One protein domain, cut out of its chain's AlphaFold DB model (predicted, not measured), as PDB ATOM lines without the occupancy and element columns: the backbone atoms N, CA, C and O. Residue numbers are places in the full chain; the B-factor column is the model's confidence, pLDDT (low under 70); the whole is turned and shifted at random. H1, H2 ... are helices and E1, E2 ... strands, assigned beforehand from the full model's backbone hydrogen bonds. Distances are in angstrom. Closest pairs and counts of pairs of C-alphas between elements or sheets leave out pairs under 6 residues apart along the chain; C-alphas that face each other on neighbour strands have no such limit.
ATOM      1  N   THR A 293     216.719 262.292 259.419       96.31
ATOM      2  CA  THR A 293     217.295 262.707 258.132       96.31
ATOM      3  C   THR A 293     218.684 263.278 258.322       96.31
ATOM      4  O   THR A 293     218.882 264.194 259.113       96.31
ATOM      5  N   HIS A 294     219.635 262.755 257.557       94.62
ATOM      6  CA  HIS A 294     221.028 263.167 257.596       94.62
ATOM      7  C   HIS A 294     221.364 264.069 256.400       94.62
ATOM      8  O   HIS A 294     221.106 263.690 255.257       94.62
ATOM      9  N   TYR A 295     221.937 265.248 256.653       93.44
ATOM     10  CA  TYR A 295     222.383 266.189 255.622       93.44
ATOM     11  C   TYR A 295     223.910 266.222 255.534       93.44
ATOM     12  O   TYR A 295     224.568 266.831 256.377       93.44
ATOM     13  N   GLY A 296     224.441 265.612 254.473       86.75
ATOM     14  CA  GLY A 296     225.858 265.657 254.104       86.75
ATOM     15  C   GLY A 296     226.132 266.701 253.029       86.75
ATOM     16  O   GLY A 296     226.226 266.383 251.845       86.75
ATOM     17  N   GLU A 297     226.230 267.959 253.443       87.88
ATOM     18  CA  GLU A 297     226.587 269.070 252.558       87.88
ATOM     19  C   GLU A 297     228.091 269.052 252.234       87.88
ATOM     20  O   GLU A 297     228.888 268.587 253.052       87.88
ATOM     21  N   PRO A 298     228.531 269.583 251.078       88.25
ATOM     22  CA  PRO A 298     229.954 269.730 250.797       88.25
ATOM     23  C   PRO A 298     230.663 270.542 251.891       88.25
ATOM     24  O   PRO A 298     230.324 271.701 252.144       88.25
ATOM     25  N   TYR A 299     231.676 269.939 252.514       89.19
ATOM     26  CA  TYR A 299     232.417 270.517 253.644       89.19
ATOM     27  C   TYR A 299     233.169 271.807 253.299       89.19
ATOM     28  O   TYR A 299     233.429 272.629 254.173       89.19
ATOM     29  N   ASP A 300     233.500 272.010 252.024       85.94
ATOM     30  CA  ASP A 300     234.197 273.198 251.527       85.94
ATOM     31  C   ASP A 300     233.302 274.440 251.391       85.94
ATOM     32  O   ASP A 300     233.785 275.504 250.998       85.94
ATOM     33  N   GLY A 301     232.025 274.331 251.774       87.12
ATOM     34  CA  GLY A 301     231.086 275.443 251.865       87.12
ATOM     35  C   GLY A 301     230.674 276.022 250.508       87.12
ATOM     36  O   GLY A 301     231.046 275.541 249.435       87.12
ATOM     37  N   ASN A 302     229.863 277.085 250.539       85.38
ATOM     38  CA  ASN A 302     229.402 277.766 249.326       85.38
ATOM     39  C   ASN A 302     229.281 279.283 249.534       85.38
ATOM     40  O   ASN A 302     228.802 279.736 250.567       85.38
ATOM     41  N   THR A 303     229.709 280.066 248.545       83.56
ATOM     42  CA  THR A 303     229.558 281.535 248.473       83.56
ATOM     43  C   THR A 303     228.714 281.979 247.276       83.56
ATOM     44  O   THR A 303     228.343 283.143 247.176       83.56
ATOM     45  N   ARG A 304     228.412 281.063 246.346       83.38
ATOM     46  CA  ARG A 304     227.750 281.348 245.065       83.38
ATOM     47  C   ARG A 304     226.234 281.228 245.134       83.38
ATOM     48  O   ARG A 304     225.542 281.935 244.409       83.38
ATOM     49  N   PHE A 305     225.722 280.318 245.960       81.38
ATOM     50  CA  PHE A 305     224.291 280.040 246.065       81.38
ATOM     51  C   PHE A 305     223.826 280.067 247.517       81.38
ATOM     52  O   PHE A 305     224.579 279.734 248.432       81.38
ATOM     53  N   PHE A 306     222.563 280.444 247.707       81.38
ATOM     54  CA  PHE A 306     221.903 280.405 249.005       81.38
ATOM     55  C   PHE A 306     221.823 278.965 249.530       81.38
ATOM     56  O   PHE A 306     221.331 278.076 248.833       81.38
ATOM     57  N   LYS A 307     222.279 278.745 250.767       84.88
ATOM     58  CA  LYS A 307     222.208 277.449 251.449       84.88
ATOM     59  C   LYS A 307     220.929 277.382 252.281       84.88
ATOM     60  O   LYS A 307     220.832 277.983 253.347       84.88
ATOM     61  N   SER A 308     219.938 276.645 251.784       91.25
ATOM     62  CA  SER A 308     218.629 276.496 252.430       91.25
ATOM     63  C   SER A 308     218.584 275.400 253.499       91.25
ATOM     64  O   SER A 308     217.551 275.233 254.137       91.25
ATOM     65  N   THR A 309     219.658 274.638 253.696       93.25
ATOM     66  CA  THR A 309     219.654 273.392 254.481       93.25
ATOM     67  C   THR A 309     219.260 273.613 255.941       93.25
ATOM     68  O   THR A 309     218.398 272.899 256.446       93.25
ATOM     69  N   LEU A 310     219.769 274.667 256.593       93.56
ATOM     70  CA  LEU A 310     219.354 275.034 257.958       93.56
ATOM     71  C   LEU A 310     217.871 275.418 258.041       93.56
ATOM     72  O   LEU A 310     217.180 275.029 258.979       93.56
ATOM     73  N   PHE A 311     217.362 276.145 257.043       94.56
ATOM     74  CA  PHE A 311     215.943 276.491 256.977       94.56
ATOM     75  C   PHE A 311     215.077 275.240 256.798       94.56
ATOM     76  O   PHE A 311     214.069 275.085 257.482       94.56
ATOM     77  N   VAL A 312     215.484 274.319 255.921       95.69
ATOM     78  CA  VAL A 312     214.784 273.043 255.720       95.69
ATOM     79  C   VAL A 312     214.803 272.206 257.000       95.69
ATOM     80  O   VAL A 312     213.764 271.667 257.366       95.69
ATOM     81  N   ALA A 313     215.935 272.129 257.705       95.69
ATOM     82  CA  ALA A 313     216.031 271.426 258.985       95.69
ATOM     83  C   ALA A 313     215.069 272.009 260.033       95.69
ATOM     84  O   ALA A 313     214.319 271.258 260.650       95.69
ATOM     85  N   ALA A 314     215.006 273.338 260.158       94.69
ATOM     86  CA  ALA A 314     214.072 274.006 261.063       94.69
ATOM     87  C   ALA A 314     212.602 273.744 260.689       94.69
ATOM     88  O   ALA A 314     211.783 273.441 261.552       94.69
ATOM     89  N   VAL A 315     212.257 273.801 259.398       96.19
ATOM     90  CA  VAL A 315     210.898 273.484 258.930       96.19
ATOM     91  C   VAL A 315     210.538 272.033 259.246       96.19
ATOM     92  O   VAL A 315     209.429 271.773 259.701       96.19
ATOM     93  N   ARG A 316     211.460 271.088 259.032       95.75
ATOM     94  CA  ARG A 316     211.246 269.672 259.361       95.75
ATOM     95  C   ARG A 316     211.028 269.448 260.853       95.75
ATOM     96  O   ARG A 316     210.096 268.727 261.203       95.75
ATOM     97  N   ALA A 317     211.803 270.115 261.703       95.31
ATOM     98  CA  ALA A 317     211.603 270.073 263.145       95.31
ATOM     99  C   ALA A 317     210.182 270.520 263.535       95.31
ATOM    100  O   ALA A 317     209.522 269.838 264.312       95.31
ATOM    101  N   CYS A 318     209.637 271.570 262.904       95.25
ATOM    102  CA  CYS A 318     208.246 271.991 263.133       95.25
ATOM    103  C   CYS A 318     207.189 270.942 262.737       95.25
ATOM    104  O   CYS A 318     206.050 271.024 263.196       95.25
ATOM    105  N   TYR A 319     207.536 269.979 261.878       94.75
ATOM    106  CA  TYR A 319     206.682 268.841 261.521       94.75
ATOM    107  C   TYR A 319     206.956 267.589 262.372       94.75
ATOM    108  O   TYR A 319     206.387 266.536 262.087       94.75
ATOM    109  N   GLY A 320     207.800 267.687 263.406       93.50
ATOM    110  CA  GLY A 320     208.194 266.559 264.254       93.50
ATOM    111  C   GLY A 320     209.165 265.587 263.573       93.50
ATOM    112  O   GLY A 320     209.216 264.417 263.941       93.50
ATOM    113  N   GLU A 321     209.898 266.038 262.550       95.50
ATOM    114  CA  GLU A 321     210.845 265.216 261.790       95.50
ATOM    115  C   GLU A 321     212.290 265.652 262.057       95.50
ATOM    116  O   GLU A 321     212.736 266.695 261.562       95.50
ATOM    117  N   SER A 322     213.048 264.823 262.777       97.44
ATOM    118  CA  SER A 322     214.385 265.200 263.231       97.44
ATOM    119  C   SER A 322     215.441 265.196 262.122       97.44
ATOM    120  O   SER A 322     215.425 264.365 261.203       97.44
ATOM    121  N   SER A 323     216.387 266.136 262.206       97.50
ATOM    122  CA  SER A 323     217.465 266.303 261.219       97.50
ATOM    123  C   SER A 323     218.852 266.401 261.859       97.50
ATOM    124  O   SER A 323     219.065 267.195 262.769       97.50
ATOM    125  N   LEU A 324     219.822 265.650 261.337       96.75
ATOM    126  CA  LEU A 324     221.234 265.753 261.702       96.75
ATOM    127  C   LEU A 324     222.015 266.393 260.555       96.75
ATOM    128  O   LEU A 324     221.974 265.915 259.420       96.75
ATOM    129  N   LEU A 325     222.738 267.463 260.860       95.94
ATOM    130  CA  LEU A 325     223.699 268.093 259.967       95.94
ATOM    131  C   LEU A 325     225.107 267.863 260.502       95.94
ATOM    132  O   LEU A 325     225.315 267.794 261.714       95.94
ATOM    133  N   HIS A 326     226.078 267.814 259.604       94.19
ATOM    134  CA  HIS A 326     227.479 267.722 259.980       94.19
ATOM    135  C   HIS A 326     228.359 268.526 259.030       94.19
ATOM    136  O   HIS A 326     227.970 268.835 257.902       94.19
ATOM    137  N   GLY A 327     229.541 268.908 259.503       92.81
ATOM    138  CA  GLY A 327     230.461 269.704 258.706       92.81
ATOM    139  C   GLY A 327     231.715 270.116 259.455       92.81
ATOM    140  O   GLY A 327     232.005 269.644 260.554       92.81
ATOM    141  N   VAL A 328     232.450 271.035 258.843       91.56
ATOM    142  CA  VAL A 328     233.704 271.597 259.354       91.56
ATOM    143  C   VAL A 328     233.610 273.118 259.418       91.56
ATOM    144  O   VAL A 328     232.774 273.747 258.762       91.56
ATOM    145  N   GLU A 329     234.481 273.730 260.218       88.12
ATOM    146  CA  GLU A 329     234.537 275.191 260.307       88.12
ATOM    147  C   GLU A 329     235.046 275.811 259.005       88.12
ATOM    148  O   GLU A 329     234.509 276.823 258.571       88.12
ATOM    149  N   TRP A 330     236.049 275.214 258.362       87.94
ATOM    150  CA  TRP A 330     236.619 275.709 257.113       87.94
ATOM    151  C   TRP A 330     237.359 274.585 256.383       87.94
ATOM    152  O   TRP A 330     238.030 273.781 257.027       87.94
ATOM    153  N   MET A 331     237.266 274.543 255.051       88.44
ATOM    154  CA  MET A 331     237.940 273.534 254.229       88.44
ATOM    155  C   MET A 331     238.341 274.113 252.856       88.44
ATOM    156  O   MET A 331     237.504 274.719 252.172       88.44
ATOM    157  N   PRO A 332     239.613 273.966 252.431       85.75
ATOM    158  CA  PRO A 332     240.052 274.325 251.084       85.75
ATOM    159  C   PRO A 332     239.496 273.334 250.038       85.75
ATOM    160  O   PRO A 332     239.023 272.259 250.392       85.75
ATOM    161  N   PRO A 333     239.552 273.646 248.729       78.00
ATOM    162  CA  PRO A 333     240.097 274.860 248.120       78.00
ATOM    163  C   PRO A 333     239.083 276.008 248.033       78.00
ATOM    164  O   PRO A 333     239.480 277.135 247.749       78.00
ATOM    165  N   LYS A 334     237.785 275.746 248.253       82.50
ATOM    166  CA  LYS A 334     236.742 276.770 248.092       82.50
ATOM    167  C   LYS A 334     236.666 277.730 249.270       82.50
ATOM    168  O   LYS A 334     236.394 278.902 249.040       82.50
ATOM    169  N   GLY A 335     236.872 277.250 250.502       83.81
ATOM    170  CA  GLY A 335     236.756 278.081 251.703       83.81
ATOM    171  C   GLY A 335     235.440 278.862 251.744       83.81
ATOM    172  O   GLY A 335     235.442 280.066 251.988       83.81
ATOM    173  N   GLY A 336     234.334 278.217 251.380       88.38
ATOM    174  CA  GLY A 336     233.023 278.845 251.331       88.38
ATOM    175  C   GLY A 336     232.373 278.968 252.709       88.38
ATOM    176  O   GLY A 336     232.955 278.587 253.725       88.38
ATOM    177  N   ILE A 337     231.139 279.482 252.734       88.75
ATOM    178  CA  ILE A 337     230.360 279.566 253.971       88.75
ATOM    179  C   ILE A 337     229.729 278.204 254.284       88.75
ATOM    180  O   ILE A 337     229.035 277.634 253.434       88.75
ATOM    181  N   THR A 338     229.983 277.675 255.485       91.19
ATOM    182  CA  THR A 338     229.451 276.381 255.958       91.19
ATOM    183  C   THR A 338     228.249 276.564 256.890       91.19
ATOM    184  O   THR A 338     228.037 277.633 257.465       91.19
ATOM    185  N   GLU A 339     227.453 275.509 257.071       91.31
ATOM    186  CA  GLU A 339     226.357 275.444 258.046       91.31
ATOM    187  C   GLU A 339     226.834 275.784 259.458       91.31
ATOM    188  O   GLU A 339     226.188 276.570 260.151       91.31
ATOM    189  N   GLY A 340     227.994 275.250 259.853       91.56
ATOM    190  CA  GLY A 340     228.612 275.544 261.142       91.56
ATOM    191  C   GLY A 340     228.936 277.030 261.303       91.56
ATOM    192  O   GLY A 340     228.635 277.616 262.340       91.56
ATOM    193  N   GLN A 341     229.475 277.687 260.272       91.06
ATOM    194  CA  GLN A 341     229.736 279.130 260.328       91.06
ATOM    195  C   GLN A 341     228.445 279.948 260.479       91.06
ATOM    196  O   GLN A 341     228.403 280.875 261.290       91.06
ATOM    197  N   MET A 342     227.382 279.594 259.746       90.69
ATOM    198  CA  MET A 342     226.081 280.271 259.845       90.69
ATOM    199  C   MET A 342     225.442 280.089 261.227       90.69
ATOM    200  O   MET A 342     224.982 281.060 261.824       90.69
ATOM    201  N   LEU A 343     225.460 278.869 261.769       92.25
ATOM    202  CA  LEU A 343     224.955 278.569 263.111       92.25
ATOM    203  C   LEU A 343     225.729 279.331 264.192       92.25
ATOM    204  O   LEU A 343     225.124 279.969 265.054       92.25
ATOM    205  N   LYS A 344     227.065 279.331 264.112       92.12
ATOM    206  CA  LYS A 344     227.933 280.093 265.018       92.12
ATOM    207  C   LYS A 344     227.628 281.590 264.953       92.12
ATOM    208  O   LYS A 344     227.541 282.239 265.991       92.12
ATOM    209  N   PHE A 345     227.412 282.134 263.751       90.50
ATOM    210  CA  PHE A 345     227.017 283.532 263.557       90.50
ATOM    211  C   PHE A 345     225.653 283.855 264.190       90.50
ATOM    212  O   PHE A 345     225.485 284.924 264.771       90.50
ATOM    213  N   MET A 346     224.700 282.920 264.147       91.00
ATOM    214  CA  MET A 346     223.403 283.036 264.828       91.00
ATOM    215  C   MET A 346     223.483 282.874 266.359       91.00
ATOM    216  O   MET A 346     222.471 283.028 267.039       91.00
ATOM    217  N   GLY A 347     224.665 282.581 266.914       91.94
ATOM    218  CA  GLY A 347     224.885 282.407 268.352       91.94
ATOM    219  C   GLY A 347     224.718 280.972 268.857       91.94
ATOM    220  O   GLY A 347     224.693 280.760 270.069       91.94
ATOM    221  N   ALA A 348     224.612 279.982 267.965       92.19
ATOM    222  CA  ALA A 348     224.561 278.577 268.358       92.19
ATOM    223  C   ALA A 348     225.950 278.051 268.757       92.19
ATOM    224  O   ALA A 348     226.973 278.432 268.179       92.19
ATOM    225  N   ASN A 349     225.985 277.118 269.714       91.56
ATOM    226  CA  ASN A 349     227.190 276.345 269.990       91.56
ATOM    227  C   ASN A 349     227.347 275.246 268.928       91.56
ATOM    228  O   ASN A 349     226.482 274.386 268.804       91.56
ATOM    229  N   VAL A 350     228.455 275.271 268.186       92.75
ATOM    230  CA  VAL A 350     228.763 274.305 267.115       92.75
ATOM    231  C   VAL A 350     229.748 273.215 267.536       92.75
ATOM    232  O   VAL A 350     230.009 272.304 266.758       92.75
ATOM    233  N   ASN A 351     230.274 273.297 268.757       92.38
ATOM    234  CA  ASN A 351     231.145 272.292 269.360       92.38
ATOM    235  C   ASN A 351     230.324 271.559 270.427       92.38
ATOM    236  O   ASN A 351     230.361 271.889 271.617       92.38
ATOM    237  N   LEU A 352     229.445 270.676 269.951       92.06
ATOM    238  CA  LEU A 352     228.526 269.907 270.780       92.06
ATOM    239  C   LEU A 352     229.023 268.463 270.901       92.06
ATOM    240  O   LEU A 352     229.142 267.791 269.876       92.06
ATOM    241  N   PRO A 353     229.204 267.950 272.131       92.69
ATOM    242  CA  PRO A 353     229.396 266.527 272.359       92.69
ATOM    243  C   PRO A 353     228.240 265.710 271.774       92.69
ATOM    244  O   PRO A 353     227.077 266.122 271.858       92.69
ATOM    245  N   LEU A 354     228.536 264.507 271.278       93.75
ATOM    246  CA  LEU A 354     227.552 263.637 270.615       93.75
ATOM    247  C   LEU A 354     226.307 263.356 271.475       93.75
ATOM    248  O   LEU A 354     225.188 263.326 270.966       93.75
ATOM    249  N   MET A 355     226.472 263.224 272.795       94.56
ATOM    250  CA  MET A 355     225.349 263.038 273.724       94.56
ATOM    251  C   MET A 355     224.422 264.258 273.811       94.56
ATOM    252  O   MET A 355     223.216 264.092 273.976       94.56
ATOM    253  N   LEU A 356     224.951 265.479 273.693       95.44
ATOM    254  CA  LEU A 356     224.110 266.678 273.651       95.44
ATOM    255  C   LEU A 356     223.419 266.814 272.295       95.44
ATOM    256  O   LEU A 356     222.247 267.174 272.261       95.44
ATOM    257  N   ALA A 357     224.101 266.465 271.201       95.94
ATOM    258  CA  ALA A 357     223.477 266.407 269.883       95.94
ATOM    259  C   ALA A 357     222.289 265.428 269.871       95.94
ATOM    260  O   ALA A 357     221.215 265.793 269.403       95.94
ATOM    261  N   LYS A 358     222.435 264.238 270.476       96.62
ATOM    262  CA  LYS A 358     221.320 263.299 270.700       96.62
ATOM    263  C   LYS A 358     220.149 263.963 271.430       96.62
ATOM    264  O   LYS A 358     219.022 263.863 270.967       96.62
ATOM    265  N   ASN A 359     220.407 264.645 272.546       97.06
ATOM    266  CA  ASN A 359     219.338 265.276 273.325       97.06
ATOM    267  C   ASN A 359     218.589 266.353 272.519       97.06
ATOM    268  O   ASN A 359     217.375 266.442 272.628       97.06
ATOM    269  N   LEU A 360     219.286 267.136 271.684       96.44
ATOM    270  CA  LEU A 360     218.649 268.125 270.799       96.44
ATOM    271  C   LEU A 360     217.810 267.476 269.692       96.44
ATOM    272  O   LEU A 360     216.803 268.035 269.271       96.44
ATOM    273  N   LEU A 361     218.233 266.307 269.206       97.12
ATOM    274  CA  LEU A 361     217.489 265.550 268.203       97.12
ATOM    275  C   LEU A 361     216.165 264.999 268.756       97.12
ATOM    276  O   LEU A 361     215.204 264.907 267.993       97.12
ATOM    277  N   GLU A 362     216.135 264.633 270.041       96.75
ATOM    278  CA  GLU A 362     214.970 264.097 270.768       96.75
ATOM    279  C   GLU A 362     214.051 265.176 271.357       96.75
ATOM    280  O   GLU A 362     212.926 264.875 271.751       96.75
ATOM    281  N   ASP A 363     214.512 266.424 271.427       96.06
ATOM    282  CA  ASP A 363     213.725 267.543 271.935       96.06
ATOM    283  C   ASP A 363     212.677 267.983 270.895       96.06
ATOM    284  O   ASP A 363     213.024 268.465 269.813       96.06
ATOM    285  N   GLU A 364     211.392 267.832 271.233       92.31
ATOM    286  CA  GLU A 364     210.253 268.203 270.379       92.31
ATOM    287  C   GLU A 364     210.210 269.706 270.048       92.31
ATOM    288  O   GLU A 364     209.654 270.085 269.015       92.31
ATOM    289  N   ASP A 365     210.817 270.560 270.880       93.69
ATOM    290  CA  ASP A 365     210.900 272.004 270.645       93.69
ATOM    291  C   ASP A 365     212.092 272.389 269.739       93.69
ATOM    292  O   ASP A 365     212.137 273.517 269.234       93.69
ATOM    293  N   VAL A 366     213.053 271.479 269.506       94.81
ATOM    294  CA  VAL A 366     214.271 271.733 268.707       94.81
ATOM    295  C   VAL A 366     214.315 270.909 267.422       94.81
ATOM    296  O   VAL A 366     214.422 271.484 266.341       94.81
ATOM    297  N   GLY A 367     214.277 269.577 267.514       94.88
ATOM    298  CA  GLY A 367     214.181 268.655 266.376       94.88
ATOM    299  C   GLY A 367     215.349 268.656 265.375       94.88
ATOM    300  O   GLY A 367     215.229 268.074 264.297       94.88
ATOM    301  N   PHE A 368     216.491 269.286 265.652       96.62
ATOM    302  CA  PHE A 368     217.688 269.129 264.818       96.62
ATOM    303  C   PHE A 368     218.985 269.382 265.589       96.62
ATOM    304  O   PHE A 368     219.009 270.101 266.584       96.62
ATOM    305  N   ALA A 369     220.087 268.816 265.094       96.69
ATOM    306  CA  ALA A 369     221.422 269.034 265.644       96.69
ATOM    307  C   ALA A 369     222.466 269.225 264.540       96.69
ATOM    308  O   ALA A 369     222.333 268.700 263.433       96.69
ATOM    309  N   TYR A 370     223.527 269.963 264.869       96.00
ATOM    310  CA  TYR A 370     224.741 270.067 264.065       96.00
ATOM    311  C   TYR A 370     225.904 269.427 264.820       96.00
ATOM    312  O   TYR A 370     226.136 269.762 265.982       96.00
ATOM    313  N   VAL A 371     226.641 268.543 264.153       95.31
ATOM    314  CA  VAL A 371     227.841 267.901 264.697       95.31
ATOM    315  C   VAL A 371     229.056 268.332 263.883       95.31
ATOM    316  O   VAL A 371     229.144 268.101 262.677       95.31
ATOM    317  N   ASN A 372     230.012 268.978 264.546       93.75
ATOM    318  CA  ASN A 372     231.305 269.279 263.943       93.75
ATOM    319  C   ASN A 372     232.087 267.975 263.746       93.75
ATOM    320  O   ASN A 372     232.107 267.134 264.641       93.75
ATOM    321  N   GLN A 373     232.766 267.814 262.610       91.25
ATOM    322  CA  GLN A 373     233.609 266.646 262.359       91.25
ATOM    323  C   GLN A 373     234.642 266.435 263.474       91.25
ATOM    324  O   GLN A 373     234.868 265.289 263.833       91.25
ATOM    325  N   LYS A 374     235.164 267.497 264.103       89.81
ATOM    326  CA  LYS A 374     236.077 267.376 265.255       89.81
ATOM    327  C   LYS A 374     235.460 266.704 266.487       89.81
ATOM    328  O   LYS A 374     236.188 266.176 267.313       89.81
ATOM    329  N   GLU A 375     234.136 266.752 266.629       90.94
ATOM    330  CA  GLU A 375     233.405 266.073 267.711       90.94
ATOM    331  C   GLU A 375     233.042 264.631 267.323       90.94
ATOM    332  O   GLU A 375     232.925 263.770 268.192       90.94
ATOM    333  N   ALA A 376     232.846 264.363 266.026       89.06
ATOM    334  CA  ALA A 376     232.521 263.033 265.507       89.06
ATOM    335  C   ALA A 376     233.756 262.142 265.293       89.06
ATOM    336  O   ALA A 376     233.672 260.938 265.494       89.06
ATOM    337  N   HIS A 377     234.880 262.735 264.894       88.12
ATOM    338  CA  HIS A 377     236.155 262.070 264.621       88.12
ATOM    339  C   HIS A 377     237.307 263.002 265.025       88.12
ATOM    340  O   HIS A 377     237.835 263.713 264.169       88.12
TER     341      HIS A 377
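AT A GLANCE: This is residues 293 to 377 of the 380 residues of an uncharacterized protein of Vanilla planifolia (UniProt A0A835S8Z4). A small sheet of three parallel strands lies between helices, with H1 and H2 over one face and H3 over the other; H1 and H3 run along the strands, while H2 stands up from the sheet. Two long links, after E1 and after E2, loop out beyond one end of the sheet, and short H4 follows E3 at that same end. The printed part has 85 residues, with three named strands and four named helices in the order E1 H1 E2 H2 H3 E3 H4; the sheet's order is E1, E2, E3. The class is mixed, helices and strands, and the whole is compact, with a radius of gyration of the C-alphas of 12.4 A and spans of 37 by 26 by 22 A.

IN THESE COORDINATES: Start at C-alpha 293, at (217.295, 262.707, 258.132), where E1, residues 293 to 295, begins. E2 is residues 322 to 327, 17.3 A long, and E3 is residues 368 to 372, 13.6 A. Find H1 at residues 309 to 318, 14.4 A, H2 at residues 339 to 345, 9.8 A, and H3 at residues 354 to 362, 12.6 A. H4, residues 373 to 376, 4.9 A, ends at C-alpha 376, at (232.521, 263.033, 265.507).

HOW THE PARTS SIT: Look first at inner strand E2. It is parallel to edge strand E1 at 21 degrees, with N 295 and O 324 2.8 A apart, within hydrogen-bond range. It is parallel to edge strand E3 at 18 degrees, with N 371 and O 325 2.9 A apart, also within range. H1 is on the sheet, over E2 at a height of 8.3 A; the closest C-alphas are those of Ala 313 and Ser 323, 5.8 A. On the same face, H2 has a height of 10.1 A, and its line rises 49 degrees. H1 and H2 are close but not clearly touching, Leu 310 and Glu 339 having the closest C-alphas, 7.0 A. The helices lie on both faces, in three layers: H3 is on the opposite face, over E3 at a height of 7.3 A, with the C-alphas of Leu 361 and Phe 368 closest, 4.9 A. H4 only grazes the sheet. Two strand-helix-strand units, parallel neighbour strands with helices between them along the chain, are E1, H1, E2, with a right-handed crossover, and E2, H2 H3, E3. In H1, H2 and H3 every O i to N i+4 pair is within hydrogen-bond range; H4 is too short for one.

THE WHOLE: The two C-alphas farthest apart are those of Pro 333 and Glu 364, 37.8 A. The links E1 to H1 and E2 to H2 are long. The printed part has no cut, and no printed residue is under 70 in pLDDT.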